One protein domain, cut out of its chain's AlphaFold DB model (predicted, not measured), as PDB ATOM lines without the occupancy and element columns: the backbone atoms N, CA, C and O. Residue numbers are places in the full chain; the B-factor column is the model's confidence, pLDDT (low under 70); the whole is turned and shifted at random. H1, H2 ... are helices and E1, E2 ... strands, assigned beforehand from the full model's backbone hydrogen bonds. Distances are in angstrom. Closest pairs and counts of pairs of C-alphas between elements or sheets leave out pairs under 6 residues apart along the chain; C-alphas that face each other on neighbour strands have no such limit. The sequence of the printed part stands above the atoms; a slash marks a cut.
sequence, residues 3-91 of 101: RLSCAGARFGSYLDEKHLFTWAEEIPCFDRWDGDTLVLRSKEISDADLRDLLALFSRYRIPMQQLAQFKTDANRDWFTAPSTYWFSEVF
ATOM      1  N   ARG A   3      61.119 -30.636  91.712       98.19
ATOM      2  CA  ARG A   3      62.009 -31.642  92.296       98.19
ATOM      3  C   ARG A   3      63.421 -31.337  91.835       98.19
ATOM      4  O   ARG A   3      63.652 -31.279  90.629       98.19
ATOM      5  N   LEU A   4      64.320 -31.130  92.785       98.38
ATOM      6  CA  LEU A   4      65.726 -30.877  92.528       98.38
ATOM      7  C   LEU A   4      66.545 -32.048  93.069       98.38
ATOM      8  O   LEU A   4      66.437 -32.387  94.244       98.38
ATOM      9  N   SER A   5      67.330 -32.694  92.216       97.94
ATOM     10  CA  SER A   5      68.180 -33.804  92.641       97.94
ATOM     11  C   SER A   5      69.430 -33.263  93.327       97.94
ATOM     12  O   SER A   5      70.169 -32.477  92.732       97.94
ATOM     13  N   CYS A   6      69.688 -33.719  94.550       97.44
ATOM     14  CA  CYS A   6      70.934 -33.491  95.281       97.44
ATOM     15  C   CYS A   6      71.846 -34.732  95.243       97.44
ATOM     16  O   CYS A   6      72.766 -34.859  96.056       97.44
ATOM     17  N   ALA A   7      71.610 -35.644  94.294       94.25
ATOM     18  CA  ALA A   7      72.446 -36.817  94.084       94.25
ATOM     19  C   ALA A   7      73.899 -36.397  93.816       94.25
ATOM     20  O   ALA A   7      74.177 -35.516  93.001       94.25
ATOM     21  N   GLY A   8      74.843 -37.046  94.501       90.38
ATOM     22  CA  GLY A   8      76.270 -36.744  94.364       90.38
ATOM     23  C   GLY A   8      76.760 -35.530  95.162       90.38
ATOM     24  O   GLY A   8      77.917 -35.140  94.982       90.38
ATOM     25  N   ALA A   9      75.929 -34.968  96.054       95.94
ATOM     26  CA  ALA A   9      76.366 -33.988  97.045       95.94
ATOM     27  C   ALA A   9      77.609 -34.489  97.800       95.94
ATOM     28  O   ALA A   9      77.723 -35.667  98.151       95.94
ATOM     29  N   ARG A  10      78.571 -33.590  98.024       93.94
ATOM     30  CA  ARG A  10      79.828 -33.920  98.704       93.94
ATOM     31  C   ARG A  10      79.852 -33.329 100.098       93.94
ATOM     32  O   ARG A  10      79.645 -32.131 100.255       93.94
ATOM     33  N   PHE A  11      80.209 -34.160 101.071       96.38
ATOM     34  CA  PHE A  11      80.263 -33.781 102.478       96.38
ATOM     35  C   PHE A  11      81.677 -33.921 103.027       96.38
ATOM     36  O   PHE A  11      82.375 -34.896 102.741       96.38
ATOM     37  N   GLY A  12      82.099 -32.952 103.838       95.19
ATOM     38  CA  GLY A  12      83.372 -33.023 104.562       95.19
ATOM     39  C   GLY A  12      83.279 -33.779 105.892       95.19
ATOM     40  O   GLY A  12      84.296 -34.203 106.439       95.19
ATOM     41  N   SER A  13      82.071 -33.927 106.440       97.69
ATOM     42  CA  SER A  13      81.787 -34.638 107.691       97.69
ATOM     43  C   SER A  13      80.287 -34.907 107.830       97.69
ATOM     44  O   SER A  13      79.482 -34.306 107.124       97.69
ATOM     45  N   TYR A  14      79.896 -35.724 108.810       97.31
ATOM     46  CA  TYR A  14      78.483 -35.921 109.154       97.31
ATOM     47  C   TYR A  14      77.780 -34.622 109.587       97.31
ATOM     48  O   TYR A  14      76.616 -34.393 109.272       97.31
ATOM     49  N   LEU A  15      78.486 -33.740 110.305       97.88
ATOM     50  CA  LEU A  15      77.916 -32.454 110.704       97.88
ATOM     51  C   LEU A  15      77.647 -31.573 109.481       97.88
ATOM     52  O   LEU A  15      76.632 -30.891 109.432       97.88
ATOM     53  N   ASP A  16      78.547 -31.592 108.504       97.75
ATOM     54  CA  ASP A  16      78.397 -30.857 107.248       97.75
ATOM     55  C   ASP A  16      77.243 -31.413 106.400       97.75
ATOM     56  O   ASP A  16      76.432 -30.638 105.904       97.75
ATOM     57  N   GLU A  17      77.106 -32.741 106.325       97.19
ATOM     58  CA  GLU A  17      75.954 -33.408 105.707       97.19
ATOM     59  C   GLU A  17      74.638 -32.983 106.357       97.19
ATOM     60  O   GLU A  17      73.724 -32.544 105.664       97.19
ATOM     61  N   LYS A  18      74.555 -33.014 107.691       97.25
ATOM     62  CA  LYS A  18      73.364 -32.562 108.421       97.25
ATOM     63  C   LYS A  18      72.954 -31.134 108.032       97.25
ATOM     64  O   LYS A  18      71.760 -30.871 107.906       97.25
ATOM     65  N   HIS A  19      73.919 -30.236 107.829       98.06
ATOM     66  CA  HIS A  19      73.631 -28.845 107.477       98.06
ATOM     67  C   HIS A  19      73.060 -28.666 106.067       98.06
ATOM     68  O   HIS A  19      72.291 -27.728 105.874       98.06
ATOM     69  N   LEU A  20      73.337 -29.567 105.111       97.56
ATOM     70  CA  LEU A  20      72.651 -29.540 103.811       97.56
ATOM     71  C   LEU A  20      71.134 -29.618 104.022       97.56
ATOM     72  O   LEU A  20      70.385 -28.818 103.466       97.56
ATOM     73  N   PHE A  21      70.701 -30.576 104.843       97.44
ATOM     74  CA  PHE A  21      69.285 -30.831 105.085       97.44
ATOM     75  C   PHE A  21      68.637 -29.709 105.891       97.44
ATOM     76  O   PHE A  21      67.605 -29.187 105.474       97.44
ATOM     77  N   THR A  22      69.260 -29.294 106.999       97.62
ATOM     78  CA  THR A  22      68.664 -28.281 107.880       97.62
ATOM     79  C   THR A  22      68.620 -26.900 107.238       97.62
ATOM     80  O   THR A  22      67.635 -26.198 107.410       97.62
ATOM     81  N   TRP A  23      69.637 -26.499 106.467       98.44
ATOM     82  CA  TRP A  23      69.580 -25.207 105.772       98.44
ATOM     83  C   TRP A  23      68.563 -25.200 104.639       98.44
ATOM     84  O   TRP A  23      67.918 -24.182 104.431       98.44
ATOM     85  N   ALA A  24      68.365 -26.318 103.931       98.25
ATOM     86  CA  ALA A  24      67.296 -26.391 102.937       98.25
ATOM     87  C   ALA A  24      65.910 -26.210 103.571       98.25
ATOM     88  O   ALA A  24      65.078 -25.517 102.998       98.25
ATOM     89  N   GLU A  25      65.675 -26.799 104.750       98.38
ATOM     90  CA  GLU A  25      64.416 -26.680 105.504       98.38
ATOM     91  C   GLU A  25      64.092 -25.235 105.924       98.38
ATOM     92  O   GLU A  25      62.922 -24.892 106.104       98.38
ATOM     93  N   GLU A  26      65.107 -24.375 106.043       98.25
ATOM     94  CA  GLU A  26      64.960 -22.956 106.386       98.25
ATOM     95  C   GLU A  26      64.568 -22.079 105.180       98.25
ATOM     96  O   GLU A  26      64.098 -20.955 105.372       98.25
ATOM     97  N   ILE A  27      64.700 -22.575 103.942       98.38
ATOM     98  CA  ILE A  27      64.367 -21.808 102.733       98.38
ATOM     99  C   ILE A  27      62.837 -21.779 102.539       98.38
ATOM    100  O   ILE A  27      62.208 -22.838 102.457       98.38
ATOM    101  N   PRO A  28      62.191 -20.607 102.370       98.19
ATOM    102  CA  PRO A  28      60.730 -20.508 102.274       98.19
ATOM    103  C   PRO A  28      60.060 -21.301 101.139       98.19
ATOM    104  O   PRO A  28      58.874 -21.619 101.245       98.19
ATOM    105  N   CYS A  29      60.757 -21.670 100.066       97.94
ATOM    106  CA  CYS A  29      60.199 -22.524  99.015       97.94
ATOM    107  C   CYS A  29      60.242 -24.032  99.332       97.94
ATOM    108  O   CYS A  29      59.615 -24.809  98.604       97.94
ATOM    109  N   PHE A  30      60.964 -24.452 100.377       98.50
ATOM    110  CA  PHE A  30      61.121 -25.851 100.789       98.50
ATOM    111  C   PHE A  30      59.777 -26.516 101.069       98.50
ATOM    112  O   PHE A  30      58.959 -25.963 101.791       98.50
ATOM    113  N   ASP A  31      59.549 -27.715 100.547       98.44
ATOM    114  CA  ASP A  31      58.397 -28.542 100.913       98.44
ATOM    115  C   ASP A  31      58.820 -29.732 101.778       98.44
ATOM    116  O   ASP A  31      58.357 -29.876 102.909       98.44
ATOM    117  N   ARG A  32      59.702 -30.584 101.247       98.38
ATOM    118  CA  ARG A  32      60.194 -31.785 101.931       98.38
ATOM    119  C   ARG A  32      61.446 -32.349 101.265       98.38
ATOM    120  O   ARG A  32      61.752 -32.032 100.116       98.38
ATOM    121  N   TRP A  33      62.081 -33.285 101.958       97.94
ATOM    122  CA  TRP A  33      63.051 -34.211 101.382       97.94
ATOM    123  C   TRP A  33      62.375 -35.506 100.919       97.94
ATOM    124  O   TRP A  33      61.459 -36.015 101.566       97.94
ATOM    125  N   ASP A  34      62.837 -36.041  99.793       97.31
ATOM    126  CA  ASP A  34      62.449 -37.343  99.248       97.31
ATOM    127  C   ASP A  34      63.725 -38.098  98.854       97.31
ATOM    128  O   ASP A  34      64.217 -37.984  97.730       97.31
ATOM    129  N   GLY A  35      64.335 -38.769  99.836       94.69
ATOM    130  CA  GLY A  35      65.695 -39.293  99.708       94.69
ATOM    131  C   GLY A  35      66.706 -38.162  99.510       94.69
ATOM    132  O   GLY A  35      66.805 -37.261 100.338       94.69
ATOM    133  N   ASP A  36      67.430 -38.200  98.393       95.31
ATOM    134  CA  ASP A  36      68.373 -37.159  97.970       95.31
ATOM    135  C   ASP A  36      67.721 -36.060  97.112       95.31
ATOM    136  O   ASP A  36      68.413 -35.236  96.519       95.31
ATOM    137  N   THR A  37      66.392 -36.037  97.006       98.06
ATOM    138  CA  THR A  37      65.667 -35.034  96.224       98.06
ATOM    139  C   THR A  37      65.084 -33.959  97.132       98.06
ATOM    140  O   THR A  37      64.272 -34.247  98.013       98.06
ATOM    141  N   LEU A  38      65.437 -32.705  96.857       98.44
ATOM    142  CA  LEU A  38      64.820 -31.527  97.450       98.44
ATOM    143  C   LEU A  38      63.524 -31.198  96.700       98.44
ATOM    144  O   LEU A  38      63.534 -30.897  95.503       98.44
ATOM    145  N   VAL A  39      62.393 -31.250  97.397       98.56
ATOM    146  CA  VAL A  39      61.083 -30.908  96.839       98.56
ATOM    147  C   VAL A  39      60.717 -29.483  97.235       98.56
ATOM    148  O   VAL A  39      60.769 -29.134  98.413       98.56
ATOM    149  N   LEU A  40      60.308 -28.671  96.256       98.50
ATOM    150  CA  LEU A  40      59.824 -27.306  96.467       98.50
ATOM    151  C   LEU A  40      58.309 -27.209  96.275       98.50
ATOM    152  O   LEU A  40      57.736 -27.847  95.377       98.50
ATOM    153  N   ARG A  41      57.673 -26.331  97.061       96.56
ATOM    154  CA  ARG A  41      56.220 -26.089  97.039       96.56
ATOM    155  C   ARG A  41      55.731 -25.665  95.649       96.56
ATOM    156  O   ARG A  41      54.758 -26.211  95.127       96.56
ATOM    157  N   SER A  42      56.445 -24.736  95.014       94.81
ATOM    158  CA  SER A  42      56.082 -24.132  93.728       94.81
ATOM    159  C   SER A  42      57.295 -23.972  92.809       94.81
ATOM    160  O   SER A  42      58.436 -24.111  93.239       94.81
ATOM    161  N   LYS A  43      57.025 -23.708  91.526       93.56
ATOM    162  CA  LYS A  43      58.029 -23.227  90.566       93.56
ATOM    163  C   LYS A  43      58.254 -21.719  90.699       93.56
ATOM    164  O   LYS A  43      59.337 -21.233  90.407       93.56
ATOM    165  N   GLU A  44      57.236 -20.999  91.151       95.38
ATOM    166  CA  GLU A  44      57.335 -19.584  91.492       95.38
ATOM    167  C   GLU A  44      57.961 -19.475  92.882       95.38
ATOM    168  O   GLU A  44      57.328 -19.820  93.883       95.38
ATOM    169  N   ILE A  45      59.224 -19.062  92.924       97.62
ATOM    170  CA  ILE A  45      59.991 -18.859  94.154       97.62
ATOM    171  C   ILE A  45      60.489 -17.421  94.211       97.62
ATOM    172  O   ILE A  45      60.585 -16.747  93.184       97.62
ATOM    173  N   SER A  46      60.796 -16.947  95.416       98.25
ATOM    174  CA  SER A  46      61.334 -15.604  95.580       98.25
ATOM    175  C   SER A  46      62.784 -15.516  95.092       98.25
ATOM    176  O   SER A  46      63.526 -16.499  95.039       98.25
ATOM    177  N   ASP A  47      63.213 -14.299  94.787       98.56
ATOM    178  CA  ASP A  47      64.602 -13.978  94.473       98.56
ATOM    179  C   ASP A  47      65.572 -14.256  95.636       98.56
ATOM    180  O   ASP A  47      66.765 -14.461  95.402       98.56
ATOM    181  N   ALA A  48      65.083 -14.230  96.880       98.56
ATOM    182  CA  ALA A  48      65.863 -14.601  98.058       98.56
ATOM    183  C   ALA A  48      66.019 -16.126  98.129       98.56
ATOM    184  O   ALA A  48      67.141 -16.619  98.202       98.56
ATOM    185  N   ASP A  49      64.918 -16.859  97.954       98.62
ATOM    186  CA  ASP A  49      64.899 -18.323  97.937       98.62
ATOM    187  C   ASP A  49      65.842 -18.871  96.855       98.62
ATOM    188  O   ASP A  49      66.627 -19.783  97.106       98.62
ATOM    189  N   LEU A  50      65.817 -18.286  95.648       98.75
ATOM    190  CA  LEU A  50      66.717 -18.689  94.566       98.75
ATOM    191  C   LEU A  50      68.188 -18.427  94.921       98.75
ATOM    192  O   LEU A  50      69.038 -19.261  94.622       98.75
ATOM    193  N   ARG A  51      68.510 -17.310  95.585       98.69
ATOM    194  CA  ARG A  51      69.882 -17.032  96.046       98.69
ATOM    195  C   ARG A  51      70.351 -18.047  97.087       98.69
ATOM    196  O   ARG A  51      71.495 -18.495  96.996       98.69
ATOM    197  N   ASP A  52      69.480 -18.446  98.008       98.75
ATOM    198  CA  ASP A  52      69.798 -19.462  99.015       98.75
ATOM    199  C   ASP A  52      69.993 -20.844  98.378       98.75
ATOM    200  O   ASP A  52      70.965 -21.534  98.691       98.75
ATOM    201  N   LEU A  53      69.155 -21.222  97.404       98.69
ATOM    202  CA  LEU A  53      69.340 -22.455  96.630       98.69
ATOM    203  C   LEU A  53      70.663 -22.453  95.853       98.69
ATOM    204  O   LEU A  53      71.376 -23.457  95.866       98.69
ATOM    205  N   LEU A  54      71.025 -21.336  95.210       98.75
ATOM    206  CA  LEU A  54      72.300 -21.198  94.495       98.75
ATOM    207  C   LEU A  54      73.494 -21.387  95.437       98.75
ATOM    208  O   LEU A  54      74.426 -22.130  95.118       98.75
ATOM    209  N   ALA A  55      73.449 -20.752  96.611       98.50
ATOM    210  CA  ALA A  55      74.499 -20.859  97.615       98.50
ATOM    211  C   ALA A  55      74.612 -22.285  98.167       98.50
ATOM    212  O   ALA A  55      75.718 -22.823  98.266       98.50
ATOM    213  N   LEU A  56      73.476 -22.914  98.478       98.31
ATOM    214  CA  LEU A  56      73.425 -24.274  98.995       98.31
ATOM    215  C   LEU A  56      73.974 -25.278  97.972       98.31
ATOM    216  O   LEU A  56      74.832 -26.096  98.305       98.31
ATOM    217  N   PHE A  57      73.544 -25.183  96.711       98.38
ATOM    218  CA  PHE A  57      73.967 -26.113  95.663       98.38
ATOM    219  C   PHE A  57      75.456 -25.972  95.358       98.38
ATOM    220  O   PHE A  57      76.168 -26.973  95.284       98.38
ATOM    221  N   SER A  58      75.946 -24.734  95.274       97.88
ATOM    222  CA  SER A  58      77.370 -24.445  95.090       97.88
ATOM    223  C   SER A  58      78.222 -25.010  96.229       97.88
ATOM    224  O   SER A  58      79.210 -25.708  95.986       97.88
ATOM    225  N   ARG A  59      77.801 -24.803  97.486       97.69
ATOM    226  CA  ARG A  59      78.527 -25.281  98.672       97.69
ATOM    227  C   ARG A  59      78.745 -26.794  98.657       97.69
ATOM    228  O   ARG A  59      79.856 -27.247  98.929       97.69
ATOM    229  N   TYR A  60      77.705 -27.555  98.327       98.00
ATOM    230  CA  TYR A  60      77.737 -29.021  98.335       98.00
ATOM    231  C   TYR A  60      78.081 -29.639  96.973       98.00
ATOM    232  O   TYR A  60      78.071 -30.864  96.832       98.00
ATOM    233  N   ARG A  61      78.437 -28.803  95.984       96.94
ATOM    234  CA  ARG A  61      78.752 -29.197  94.600       96.94
ATOM    235  C   ARG A  61      77.637 -30.018  93.945       96.94
ATOM    236  O   ARG A  61      77.906 -30.979  93.224       96.94
ATOM    237  N   ILE A  62      76.394 -29.647  94.230       97.69
ATOM    238  CA  ILE A  62      75.206 -30.220  93.602       97.69
ATOM    239  C   ILE A  62      75.078 -29.613  92.195       97.69
ATOM    240  O   ILE A  62      75.234 -28.398  92.066       97.69
ATOM    241  N   PRO A  63      74.777 -30.406  91.146       95.75
ATOM    242  CA  PRO A  63      74.606 -29.884  89.789       95.75
ATOM    243  C   PRO A  63      73.595 -28.729  89.737       95.75
ATOM    244  O   PRO A  63      72.433 -28.894  90.122       95.75
ATOM    245  N   MET A  64      74.030 -27.550  89.282       97.31
ATOM    246  CA  MET A  64      73.239 -26.314  89.352       97.31
ATOM    247  C   MET A  64      72.392 -26.053  88.101       97.31
ATOM    248  O   MET A  64      71.519 -25.189  88.140       97.31
ATOM    249  N   GLN A  65      72.568 -26.820  87.022       96.88
ATOM    250  CA  GLN A  65      71.857 -26.630  85.746       96.88
ATOM    251  C   GLN A  65      70.333 -26.695  85.918       96.88
ATOM    252  O   GLN A  65      69.577 -25.951  85.298       96.88
ATOM    253  N   GLN A  66      69.860 -27.537  86.838       97.19
ATOM    254  CA  GLN A  66      68.442 -27.637  87.190       97.19
ATOM    255  C   GLN A  66      67.845 -26.336  87.750       97.19
ATOM    256  O   GLN A  66      66.630 -26.166  87.690       97.19
ATOM    257  N   LEU A  67      68.656 -25.405  88.264       98.06
ATOM    258  CA  LEU A  67      68.183 -24.112  88.766       98.06
ATOM    259  C   LEU A  67      67.837 -23.135  87.630       98.06
ATOM    260  O   LEU A  67      67.091 -22.184  87.857       98.06
ATOM    261  N   ALA A  68      68.279 -23.393  86.391       97.50
ATOM    262  CA  ALA A  68      67.955 -22.558  85.231       97.50
ATOM    263  C   ALA A  68      66.437 -22.444  84.988       97.50
ATOM    264  O   ALA A  68      65.960 -21.439  84.460       97.50
ATOM    265  N   GLN A  69      65.655 -23.435  85.439       97.12
ATOM    266  CA  GLN A  69      64.195 -23.446  85.321       97.12
ATOM    267  C   GLN A  69      63.484 -22.308  86.077       97.12
ATOM    268  O   GLN A  69      62.300 -22.077  85.822       97.12
ATOM    269  N   PHE A  70      64.178 -21.635  87.003       97.88
ATOM    270  CA  PHE A  70      63.670 -20.499  87.781       97.88
ATOM    271  C   PHE A  70      63.973 -19.140  87.135       97.88
ATOM    272  O   PHE A  70      63.653 -18.098  87.709       97.88
ATOM    273  N   LYS A  71      64.580 -19.124  85.940       97.38
ATOM    274  CA  LYS A  71      64.757 -17.895  85.162       97.38
ATOM    275  C   LYS A  71      63.390 -17.322  84.793       97.38
ATOM    276  O   LYS A  71      62.540 -18.019  84.244       97.38
ATOM    277  N   THR A  72      63.213 -16.039  85.067       96.50
ATOM    278  CA  THR A  72      62.044 -15.242  84.693       96.50
ATOM    279  C   THR A  72      62.516 -13.920  84.100       96.50
ATOM    280  O   THR A  72      63.670 -13.534  84.285       96.50
ATOM    281  N   ASP A  73      61.629 -13.186  83.433       96.38
ATOM    282  CA  ASP A  73      61.970 -11.853  82.922       96.38
ATOM    283  C   ASP A  73      62.338 -10.883  84.052       96.38
ATOM    284  O   ASP A  73      63.219 -10.045  83.889       96.38
ATOM    285  N   ALA A  74      61.722 -11.040  85.229       96.88
ATOM    286  CA  ALA A  74      61.948 -10.176  86.385       96.88
ATOM    287  C   ALA A  74      63.329 -10.368  87.037       96.88
ATOM    288  O   ALA A  74      63.897  -9.407  87.550       96.88
ATOM    289  N   ASN A  75      63.872 -11.591  87.025       97.69
ATOM    290  CA  ASN A  75      65.160 -11.897  87.660       97.69
ATOM    291  C   ASN A  75      66.331 -12.009  86.676       97.69
ATOM    292  O   ASN A  75      67.478 -12.127  87.110       97.69
ATOM    293  N   ARG A  76      66.059 -11.943  85.365       96.50
ATOM    294  CA  ARG A  76      67.034 -12.147  84.288       96.50
ATOM    295  C   ARG A  76      68.327 -11.365  84.510       96.50
ATOM    296  O   ARG A  76      69.398 -11.959  84.476       96.50
ATOM    297  N   ASP A  77      68.227 -10.071  84.802       96.62
ATOM    298  CA  ASP A  77      69.385  -9.173  84.875       96.62
ATOM    299  C   ASP A  77      70.430  -9.594  85.913       96.62
ATOM    300  O   ASP A  77      71.628  -9.496  85.650       96.62
ATOM    301  N   TRP A  78      70.003 -10.087  87.078       97.75
ATOM    302  CA  TRP A  78      70.935 -10.541  88.111       97.75
ATOM    303  C   TRP A  78      71.215 -12.040  88.012       97.75
ATOM    304  O   TRP A  78      72.339 -12.469  88.278       97.75
ATOM    305  N   PHE A  79      70.216 -12.845  87.643       98.12
ATOM    306  CA  PHE A  79      70.342 -14.297  87.655       98.12
ATOM    307  C   PHE A  79      71.237 -14.783  86.516       98.12
ATOM    308  O   PHE A  79      72.059 -15.673  86.728       98.12
ATOM    309  N   THR A  80      71.162 -14.142  85.344       96.94
ATOM    310  CA  THR A  80      72.004 -14.445  84.179       96.94
ATOM    311  C   THR A  80      73.207 -13.505  84.053       96.94
ATOM    312  O   THR A  80      73.760 -13.372  82.964       96.94
ATOM    313  N   ALA A  81      73.611 -12.808  85.119       96.62
ATOM    314  CA  ALA A  81      74.783 -11.937  85.077       96.62
ATOM    315  C   ALA A  81      76.078 -12.777  84.995       96.62
ATOM    316  O   ALA A  81      76.376 -13.507  85.948       96.62
ATOM    317  N   PRO A  82      76.903 -12.648  83.932       95.88
ATOM    318  CA  PRO A  82      78.090 -13.493  83.744       95.88
ATOM    319  C   PRO A  82      79.169 -13.348  84.825       95.88
ATOM    320  O   PRO A  82      80.025 -14.213  84.967       95.88
ATOM    321  N   SER A  83      79.145 -12.255  85.590       96.06
ATOM    322  CA  SER A  83      80.087 -11.989  86.683       96.06
ATOM    323  C   SER A  83      79.783 -12.763  87.970       96.06
ATOM    324  O   SER A  83      80.521 -12.639  88.946       96.06
ATOM    325  N   THR A  84      78.672 -13.494  88.026       97.50
ATOM    326  CA  THR A  84      78.237 -14.218  89.223       97.50
ATOM    327  C   THR A  84      78.860 -15.608  89.282       97.50
ATOM    328  O   THR A  84      79.084 -16.244  88.254       97.50
ATOM    329  N   TYR A  85      79.135 -16.109  90.490       97.25
ATOM    330  CA  TYR A  85      79.842 -17.386  90.659       97.25
ATOM    331  C   TYR A  85      79.051 -18.595  90.137       97.25
ATOM    332  O   TYR A  85      79.639 -19.637  89.870       97.25
ATOM    333  N   TRP A  86      77.725 -18.483  90.031       97.88
ATOM    334  CA  TRP A  86      76.861 -19.577  89.597       97.88
ATOM    335  C   TRP A  86      76.644 -19.606  88.087       97.88
ATOM    336  O   TRP A  86      76.154 -20.610  87.579       97.88
ATOM    337  N   PHE A  87      76.968 -18.529  87.361       97.00
ATOM    338  CA  PHE A  87      76.540 -18.364  85.973       97.00
ATOM    339  C   PHE A  87      76.934 -19.549  85.085       97.00
ATOM    340  O   PHE A  87      76.071 -20.117  84.425       97.00
ATOM    341  N   SER A  88      78.201 -19.968  85.127       95.44
ATOM    342  CA  SER A  88      78.714 -21.078  84.312       95.44
ATOM    343  C   SER A  88      78.260 -22.465  84.774       95.44
ATOM    344  O   SER A  88      78.401 -23.427  84.029       95.44
ATOM    345  N   GLU A  89      77.763 -22.586  86.006       95.94
ATOM    346  CA  GLU A  89      77.260 -23.847  86.569       95.94
ATOM    347  C   GLU A  89      75.758 -24.019  86.300       95.94
ATOM    348  O   GLU A  89      75.262 -25.139  86.179       95.94
ATOM    349  N   VAL A  90      75.022 -22.906  86.208       97.50
ATOM    350  CA  VAL A  90      73.579 -22.891  85.935       97.50
ATOM    351  C   VAL A  90      73.299 -22.863  84.437       97.50
ATOM    352  O   VAL A  90      72.419 -23.587  83.981       97.50
ATOM    353  N   PHE A  91      74.019 -22.034  83.680       95.81
ATOM    354  CA  PHE A  91      73.746 -21.791  82.267       95.81
ATOM    355  C   PHE A  91      74.881 -22.313  81.398       95.81
ATOM    356  O   PHE A  91      76.057 -22.009  81.612       95.81
TER     357      PHE A  91
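AT A GLANCE: This is residues 3 to 91 of the 101 residues of an uncharacterized protein of Dyella marensis (UniProt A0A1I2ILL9). The long helix H2 runs through the middle of the domain, with H1 on one side of it and the shorter H3 on another, neighbours running opposite ways; a small sheet of three short strands bridges the gap between H1 and H3, its edge E2 by H1 and its edge E1 by H3. The short helices H4 and H5 and their loops make the end of the domain away from H1, with H5 packed on H3. The printed part has 89 residues with three named strands and five named helices, in the order E1 H1 E2 E3 H2 H3 H4 H5; the sheet runs E1 E3 E2, antiparallel throughout, and the class is mixed, helices and strands. The whole is compact, with a radius of gyration of the C-alphas of 12.7 A, and the C-alphas span 38 by 26 by 17 A.

HOW THE PARTS SIT: The printed part begins with E1, residues 3 to 5, an edge strand of the sheet. Its neighbour E3, residues 37 to 40, is the inner strand and antiparallel to it at 151 degrees, with N 4 and O 38, and N 38 and O 4, each 2.8 A apart and within hydrogen-bond range. On the other side of E3 is the edge strand E2, residues 30 to 34, antiparallel at 154 degrees; N 31 and O 39 are 2.8 A apart, and N 39 and O 32 are 2.9 A apart. E2 and E3 form a hairpin. H1, residues 14 to 26, is on the sheet but only grazes it, with residues 21 to 25; its closest C-alphas to E2 are those of Ala 24 and Phe 30, 6.6 A apart. E1, H1 and E2 form a split strand-helix-strand unit, two strands running the same way with E3 between them in the sheet and a helix on the path from one to the other; its crossover is right-handed. With residues 20 to 24 alone, H1 touches H2, residues 47 to 60, at a shallow tilt of 11 degrees, opposite ways; the closest C-alphas, of Leu 20 and Leu 56, are 7.2 A apart. H2 is not on the sheet. H3, residues 65 to 70, is close to H2 but not clearly touching it, at a shallow tilt of 7 degrees, opposite ways; the closest C-alphas, of Leu 54 and Leu 67, are 7.6 A apart. H3 is only just not on the sheet, with 4 pairs of C-alphas within 10 A, and is apart from H1. H4, residues 76 to 79, touches no helix but is near H2. H5, residues 87 to 90, touches H3, the closest C-alphas, of Gln 65 and Val 90, being 4.1 A apart, and is near H2. Each O i to N i+4 pair of H2 is within hydrogen-bond range; in H1 8 of 9 are, in H3 0 of 2, with 2 of 3 O i to N i+3 pairs within range there, and H4 and H5 are too short for an i+4 pair.

IN THESE COORDINATES: E1 starts at C-alpha 3, (62.009, -31.642, 92.296). H1 is 18.9 A from first to last C-alpha, E2 11.7 A and E3 9.7 A. H2, the longest helix, measures 20.3 A from C-alpha 47 at (64.602, -13.978, 94.473) to C-alpha 60. H3 measures 10.4 A. H5 ends at C-alpha 90, (73.579, -22.891, 85.935).

THE WHOLE: The two C-alphas farthest apart, of Tyr 14 and Asp 73, are 39.2 A apart. The printed part has no cut and no long link. The mean pLDDT of the printed part is 97.3, and no printed residue is under 70.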